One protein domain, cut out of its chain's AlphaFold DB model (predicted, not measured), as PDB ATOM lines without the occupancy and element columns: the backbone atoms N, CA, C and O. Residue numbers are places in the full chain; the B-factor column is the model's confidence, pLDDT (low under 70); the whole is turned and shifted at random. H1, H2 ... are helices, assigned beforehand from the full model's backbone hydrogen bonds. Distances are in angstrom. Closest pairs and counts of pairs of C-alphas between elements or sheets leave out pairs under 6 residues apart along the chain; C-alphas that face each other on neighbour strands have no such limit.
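This is residues 7 to 56 of the 80 residues of the protein "Transposase" of Caldichromatium japonicum (UniProt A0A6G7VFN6). Starting from H1, the longest helix, you see three helices joined end to end in an open horseshoe, H1 then H2 then H3, with an empty middle. The 50 printed residues hold three named helices and no named strand: all helix, loose, radius of gyration of the C-alphas 13.3 A, spans 33 by 25 by 18 A.

From H1, residues 17 to 29, look to H2, residues 32 to 40: close but not clearly touching, closest C-alphas Trp 27 and Trp 33, 6.5 A, about perpendicular at 79 degrees. H3, residues 46 to 54, is close to but not clearly touching H2, closest C-alphas Leu 40 and Met 46, 6.9 A, a steep tilt of 49 degrees, opposite ways. H1 and H3 are apart. In H1, H2 and H3 every O i to N i+4 pair is within hydrogen-bond range.

Find C-alpha 17 at (33.291, 33.270, 11.757); H1 runs 18.3 A from there. H2 spans 12.3 A; H3 spans 12.6 A, ending at C-alpha 54, (21.770, 19.980, -3.646).

The farthest C-alphas, His 16 and Ala 44, are 33.1 A apart. The printed part has no cut; both links are tight. Residues 41 to 56 have pLDDT under 70.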
ATOM      1  N   TRP A   7      27.205  31.079   8.882       79.88
ATOM      2  CA  TRP A   7      28.527  31.516   9.311       79.88
ATOM      3  C   TRP A   7      28.517  32.172  10.693       79.88
ATOM      4  O   TRP A   7      29.436  31.942  11.460       79.88
ATOM      5  N   ARG A   8      27.503  32.975  11.042       79.56
ATOM      6  CA  ARG A   8      27.447  33.651  12.352       79.56
ATOM      7  C   ARG A   8      27.230  32.680  13.510       79.56
ATOM      8  O   ARG A   8      27.651  32.993  14.617       79.56
ATOM      9  N   ASP A   9      26.656  31.520  13.219       81.25
ATOM     10  CA  ASP A   9      26.443  30.426  14.165       81.25
ATOM     11  C   ASP A   9      27.617  29.425  14.182       81.25
ATOM     12  O   ASP A   9      27.495  28.333  14.734       81.25
ATOM     13  N   LEU A  10      28.763  29.767  13.571       82.25
ATOM     14  CA  LEU A  10      29.938  28.898  13.545       82.25
ATOM     15  C   LEU A  10      30.428  28.622  14.982       82.25
ATOM     16  O   LEU A  10      30.725  29.579  15.707       82.25
ATOM     17  N   PRO A  11      30.574  27.343  15.386       82.00
ATOM     18  CA  PRO A  11      31.140  26.980  16.678       82.00
ATOM     19  C   PRO A  11      32.490  27.656  16.908       82.00
ATOM     20  O   PRO A  11      33.347  27.670  16.022       82.00
ATOM     21  N   ALA A  12      32.700  28.182  18.115       79.38
ATOM     22  CA  ALA A  12      33.920  28.911  18.457       79.38
ATOM     23  C   ALA A  12      35.197  28.058  18.309       79.38
ATOM     24  O   ALA A  12      36.268  28.604  18.047       79.38
ATOM     25  N   GLU A  13      35.075  26.731  18.409       86.94
ATOM     26  CA  GLU A  13      36.155  25.759  18.183       86.94
ATOM     27  C   GLU A  13      36.719  25.815  16.755       86.94
ATOM     28  O   GLU A  13      37.906  25.578  16.540       86.94
ATOM     29  N   LEU A  14      35.895  26.201  15.775       78.31
ATOM     30  CA  LEU A  14      36.290  26.369  14.371       78.31
ATOM     31  C   LEU A  14      36.845  27.776  14.080       78.31
ATOM     32  O   LEU A  14      37.169  28.109  12.935       78.31
ATOM     33  N   GLY A  15      36.975  28.606  15.116       84.88
ATOM     34  CA  GLY A  15      37.516  29.953  15.048       84.88
ATOM     35  C   GLY A  15      36.477  31.030  14.737       84.88
ATOM     36  O   GLY A  15      35.270  30.814  14.685       84.88
ATOM     37  N   HIS A  16      36.960  32.259  14.559       87.75
ATOM     38  CA  HIS A  16      36.089  33.416  14.383       87.75
ATOM     39  C   HIS A  16      35.424  33.423  13.000       87.75
ATOM     40  O   HIS A  16      36.112  33.539  11.978       87.75
ATOM     41  N   TRP A  17      34.090  33.407  12.976       86.25
ATOM     42  CA  TRP A  17      33.291  33.270  11.757       86.25
ATOM     43  C   TRP A  17      33.685  34.209  10.614       86.25
ATOM     44  O   TRP A  17      33.737  33.791   9.459       86.25
ATOM     45  N   HIS A  18      34.005  35.471  10.916       87.31
ATOM     46  CA  HIS A  18      34.348  36.453   9.889       87.31
ATOM     47  C   HIS A  18      35.662  36.095   9.185       87.31
ATOM     48  O   HIS A  18      35.778  36.227   7.968       87.31
ATOM     49  N   ARG A  19      36.649  35.571   9.923       89.19
ATOM     50  CA  ARG A  19      37.934  35.135   9.348       89.19
ATOM     51  C   ARG A  19      37.744  33.900   8.472       89.19
ATOM     52  O   ARG A  19      38.307  33.840   7.378       89.19
ATOM     53  N   THR A  20      36.922  32.959   8.928       87.06
ATOM     54  CA  THR A  20      36.573  31.745   8.181       87.06
ATOM     55  C   THR A  20      35.841  32.095   6.887       87.06
ATOM     56  O   THR A  20      36.240  31.636   5.817       87.06
ATOM     57  N   TYR A  21      34.861  33.000   6.948       87.06
ATOM     58  CA  TYR A  21      34.131  33.482   5.776       87.06
ATOM     59  C   TYR A  21      35.034  34.222   4.775       87.06
ATOM     60  O   TYR A  21      34.991  33.945   3.578       87.06
ATOM     61  N   VAL A  22      35.906  35.123   5.241       90.31
ATOM     62  CA  VAL A  22      36.842  35.843   4.358       90.31
ATOM     63  C   VAL A  22      37.792  34.872   3.654       90.31
ATOM     64  O   VAL A  22      38.052  35.015   2.458       90.31
ATOM     65  N   ARG A  23      38.297  33.857   4.364       89.25
ATOM     66  CA  ARG A  23      39.128  32.807   3.759       89.25
ATOM     67  C   ARG A  23      38.341  32.005   2.725       89.25
ATOM     68  O   ARG A  23      38.851  31.793   1.628       89.25
ATOM     69  N   PHE A  24      37.110  31.623   3.055       86.25
ATOM     70  CA  PHE A  24      36.208  30.921   2.147       86.25
ATOM     71  C   PHE A  24      35.967  31.717   0.853       86.25
ATOM     72  O   PHE A  24      36.131  31.159  -0.233       86.25
ATOM     73  N   SER A  25      35.668  33.022   0.945       87.31
ATOM     74  CA  SER A  25      35.452  33.889  -0.230       87.31
ATOM     75  C   SER A  25      36.700  33.980  -1.101       87.31
ATOM     76  O   SER A  25      36.634  33.758  -2.306       87.31
ATOM     77  N   ARG A  26      37.870  34.194  -0.487       92.19
ATOM     78  CA  ARG A  26      39.147  34.243  -1.217       92.19
ATOM     79  C   ARG A  26      39.449  32.939  -1.944       92.19
ATOM     80  O   ARG A  26      40.042  32.955  -3.016       92.19
ATOM     81  N   TRP A  27      39.102  31.802  -1.348       91.56
ATOM     82  CA  TRP A  27      39.301  30.491  -1.963       91.56
ATOM     83  C   TRP A  27      38.333  30.247  -3.114       91.56
ATOM     84  O   TRP A  27      38.744  29.702  -4.137       91.56
ATOM     85  N   ARG A  28      37.091  30.717  -2.981       87.19
ATOM     86  CA  ARG A  28      36.112  30.728  -4.069       87.19
ATOM     87  C   ARG A  28      36.599  31.560  -5.253       87.19
ATOM     88  O   ARG A  28      36.624  31.051  -6.362       87.19
ATOM     89  N   GLU A  29      37.036  32.793  -5.018       90.19
ATOM     90  CA  GLU A  29      37.549  33.683  -6.074       90.19
ATOM     91  C   GLU A  29      38.806  33.125  -6.757       90.19
ATOM     92  O   GLU A  29      39.016  33.333  -7.947       90.19
ATOM     93  N   LYS A  30      39.637  32.386  -6.016       91.38
ATOM     94  CA  LYS A  30      40.854  31.749  -6.538       91.38
ATOM     95  C   LYS A  30      40.617  30.380  -7.192       91.38
ATOM     96  O   LYS A  30      41.597  29.732  -7.559       91.38
ATOM     97  N   GLY A  31      39.372  29.905  -7.283       88.44
ATOM     98  CA  GLY A  31      39.053  28.582  -7.835       88.44
ATOM     99  C   GLY A  31      39.646  27.418  -7.029       88.44
ATOM    100  O   GLY A  31      39.848  26.325  -7.550       88.44
ATOM    101  N   VAL A  32      39.969  27.626  -5.748       87.75
ATOM    102  CA  VAL A  32      40.553  26.577  -4.892       87.75
ATOM    103  C   VAL A  32      39.549  25.448  -4.675       87.75
ATOM    104  O   VAL A  32      39.936  24.287  -4.690       87.75
ATOM    105  N   TRP A  33      38.265  25.776  -4.527       83.75
ATOM    106  CA  TRP A  33      37.208  24.779  -4.345       83.75
ATOM    107  C   TRP A  33      37.041  23.856  -5.551       83.75
ATOM    108  O   TRP A  33      36.799  22.674  -5.357       83.75
ATOM    109  N   GLU A  34      37.246  24.357  -6.770       83.31
ATOM    110  CA  GLU A  34      37.216  23.536  -7.988       83.31
ATOM    111  C   GLU A  34      38.379  22.541  -8.006       83.31
ATOM    112  O   GLU A  34      38.196  21.374  -8.334       83.31
ATOM    113  N   ARG A  35      39.570  22.971  -7.573       85.06
ATOM    114  CA  ARG A  35      40.744  22.092  -7.461       85.06
ATOM    115  C   ARG A  35      40.575  21.043  -6.370       85.06
ATOM    116  O   ARG A  35      40.980  19.905  -6.560       85.06
ATOM    117  N   VAL A  36      39.989  21.429  -5.239       83.75
ATOM    118  CA  VAL A  36      39.667  20.506  -4.144       83.75
ATOM    119  C   VAL A  36      38.621  19.492  -4.605       83.75
ATOM    120  O   VAL A  36      38.812  18.305  -4.387       83.75
ATOM    121  N   ALA A  37      37.568  19.931  -5.299       78.00
ATOM    122  CA  ALA A  37      36.560  19.038  -5.860       78.00
ATOM    123  C   ALA A  37      37.167  18.068  -6.883       78.00
ATOM    124  O   ALA A  37      36.960  16.867  -6.764       78.00
ATOM    125  N   ALA A  38      37.990  18.558  -7.813       81.38
ATOM    126  CA  ALA A  38      38.665  17.720  -8.803       81.38
ATOM    127  C   ALA A  38      39.642  16.713  -8.166       81.38
ATOM    128  O   ALA A  38      39.752  15.584  -8.630       81.38
ATOM    129  N   ALA A  39      40.338  17.102  -7.093       80.75
ATOM    130  CA  ALA A  39      41.217  16.199  -6.349       80.75
ATOM    131  C   ALA A  39      40.439  15.124  -5.570       80.75
ATOM    132  O   ALA A  39      40.949  14.025  -5.389       80.75
ATOM    133  N   LEU A  40      39.220  15.439  -5.122       72.44
ATOM    134  CA  LEU A  40      38.348  14.529  -4.372       72.44
ATOM    135  C   LEU A  40      37.451  13.670  -5.282       72.44
ATOM    136  O   LEU A  40      36.975  12.632  -4.848       72.44
ATOM    137  N   GLN A  41      37.257  14.051  -6.549       63.94
ATOM    138  CA  GLN A  41      36.519  13.269  -7.555       63.94
ATOM    139  C   GLN A  41      37.211  11.953  -7.953       63.94
ATOM    140  O   GLN A  41      36.593  11.122  -8.614       63.94
ATOM    141  N   GLY A  42      38.471  11.746  -7.555       60.53
ATOM    142  CA  GLY A  42      39.150  10.454  -7.694       60.53
ATOM    143  C   GLY A  42      38.562   9.349  -6.806       60.53
ATOM    144  O   GLY A  42      38.716   8.175  -7.135       60.53
ATOM    145  N   ASP A  43      37.844   9.723  -5.742       58.12
ATOM    146  CA  ASP A  43      37.116   8.819  -4.857       58.12
ATOM    147  C   ASP A  43      35.619   8.939  -5.188       58.12
ATOM    148  O   ASP A  43      34.960   9.934  -4.877       58.12
ATOM    149  N   ALA A  44      35.088   7.936  -5.889       54.66
ATOM    150  CA  ALA A  44      33.778   7.911  -6.559       54.66
ATOM    151  C   ALA A  44      32.534   8.157  -5.667       54.66
ATOM    152  O   ALA A  44      31.408   8.158  -6.164       54.66
ATOM    153  N   ASP A  45      32.719   8.421  -4.376       56.50
ATOM    154  CA  ASP A  45      31.658   8.635  -3.390       56.50
ATOM    155  C   ASP A  45      31.271  10.122  -3.228       56.50
ATOM    156  O   ASP A  45      30.237  10.451  -2.637       56.50
ATOM    157  N   MET A  46      32.065  11.053  -3.774       52.75
ATOM    158  CA  MET A  46      31.851  12.499  -3.593       52.75
ATOM    159  C   MET A  46      30.757  13.086  -4.505       52.75
ATOM    160  O   MET A  46      30.144  14.097  -4.156       52.75
ATOM    161  N   GLU A  47      30.470  12.449  -5.647       54.09
ATOM    162  CA  GLU A  47      29.336  12.817  -6.513       54.09
ATOM    163  C   GLU A  47      28.009  12.675  -5.749       54.09
ATOM    164  O   GLU A  47      27.145  13.546  -5.833       54.09
ATOM    165  N   HIS A  48      27.876  11.638  -4.911       50.34
ATOM    166  CA  HIS A  48      26.694  11.430  -4.071       50.34
ATOM    167  C   HIS A  48      26.554  12.522  -2.998       50.34
ATOM    168  O   HIS A  48      25.474  13.083  -2.832       50.34
ATOM    169  N   LEU A  49      27.658  12.932  -2.362       55.22
ATOM    170  CA  LEU A  49      27.671  14.016  -1.369       55.22
ATOM    171  C   LEU A  49      27.348  15.393  -1.976       55.22
ATOM    172  O   LEU A  49      26.666  16.205  -1.344       55.22
ATOM    173  N   PHE A  50      27.794  15.667  -3.207       53.91
ATOM    174  CA  PHE A  50      27.411  16.882  -3.932       53.91
ATOM    175  C   PHE A  50      25.920  16.873  -4.296       53.91
ATOM    176  O   PHE A  50      25.240  17.880  -4.073       53.91
ATOM    177  N   ILE A  51      25.393  15.735  -4.759       55.56
ATOM    178  CA  ILE A  51      23.965  15.547  -5.055       55.56
ATOM    179  C   ILE A  51      23.115  15.695  -3.778       55.56
ATOM    180  O   ILE A  51      22.100  16.403  -3.786       55.56
ATOM    181  N   ASP A  52      23.557  15.146  -2.650       53.97
ATOM    182  CA  ASP A  52      22.851  15.271  -1.372       53.97
ATOM    183  C   ASP A  52      22.954  16.683  -0.769       53.97
ATOM    184  O   ASP A  52      22.031  17.138  -0.090       53.97
ATOM    185  N   SER A  53      24.001  17.451  -1.099       52.69
ATOM    186  CA  SER A  53      24.091  18.878  -0.751       52.69
ATOM    187  C   SER A  53      23.179  19.774  -1.609       52.69
ATOM    188  O   SER A  53      22.705  20.811  -1.137       52.69
ATOM    189  N   THR A  54      22.840  19.355  -2.836       53.94
ATOM    190  CA  THR A  54      21.770  19.980  -3.646       53.94
ATOM    191  C   THR A  54      20.361  19.593  -3.189       53.94
ATOM    192  O   THR A  54      19.386  20.260  -3.539       53.94
ATOM    193  N   ILE A  55      20.247  18.578  -2.330       49.50
ATOM    194  CA  ILE A  55      19.023  18.158  -1.640       49.50
ATOM    195  C   ILE A  55      18.891  18.884  -0.279       49.50
ATOM    196  O   ILE A  55      18.225  18.426   0.646       49.50
ATOM    197  N   VAL A  56      19.371  20.130  -0.162       45.62
ATOM    198  CA  VAL A  56      18.787  21.108   0.784       45.62
ATOM    199  C   VAL A  56      17.409  21.529   0.249       45.62
ATOM    200  O   VAL A  56      17.118  22.652  -0.159       45.62
TER     201      VAL A  56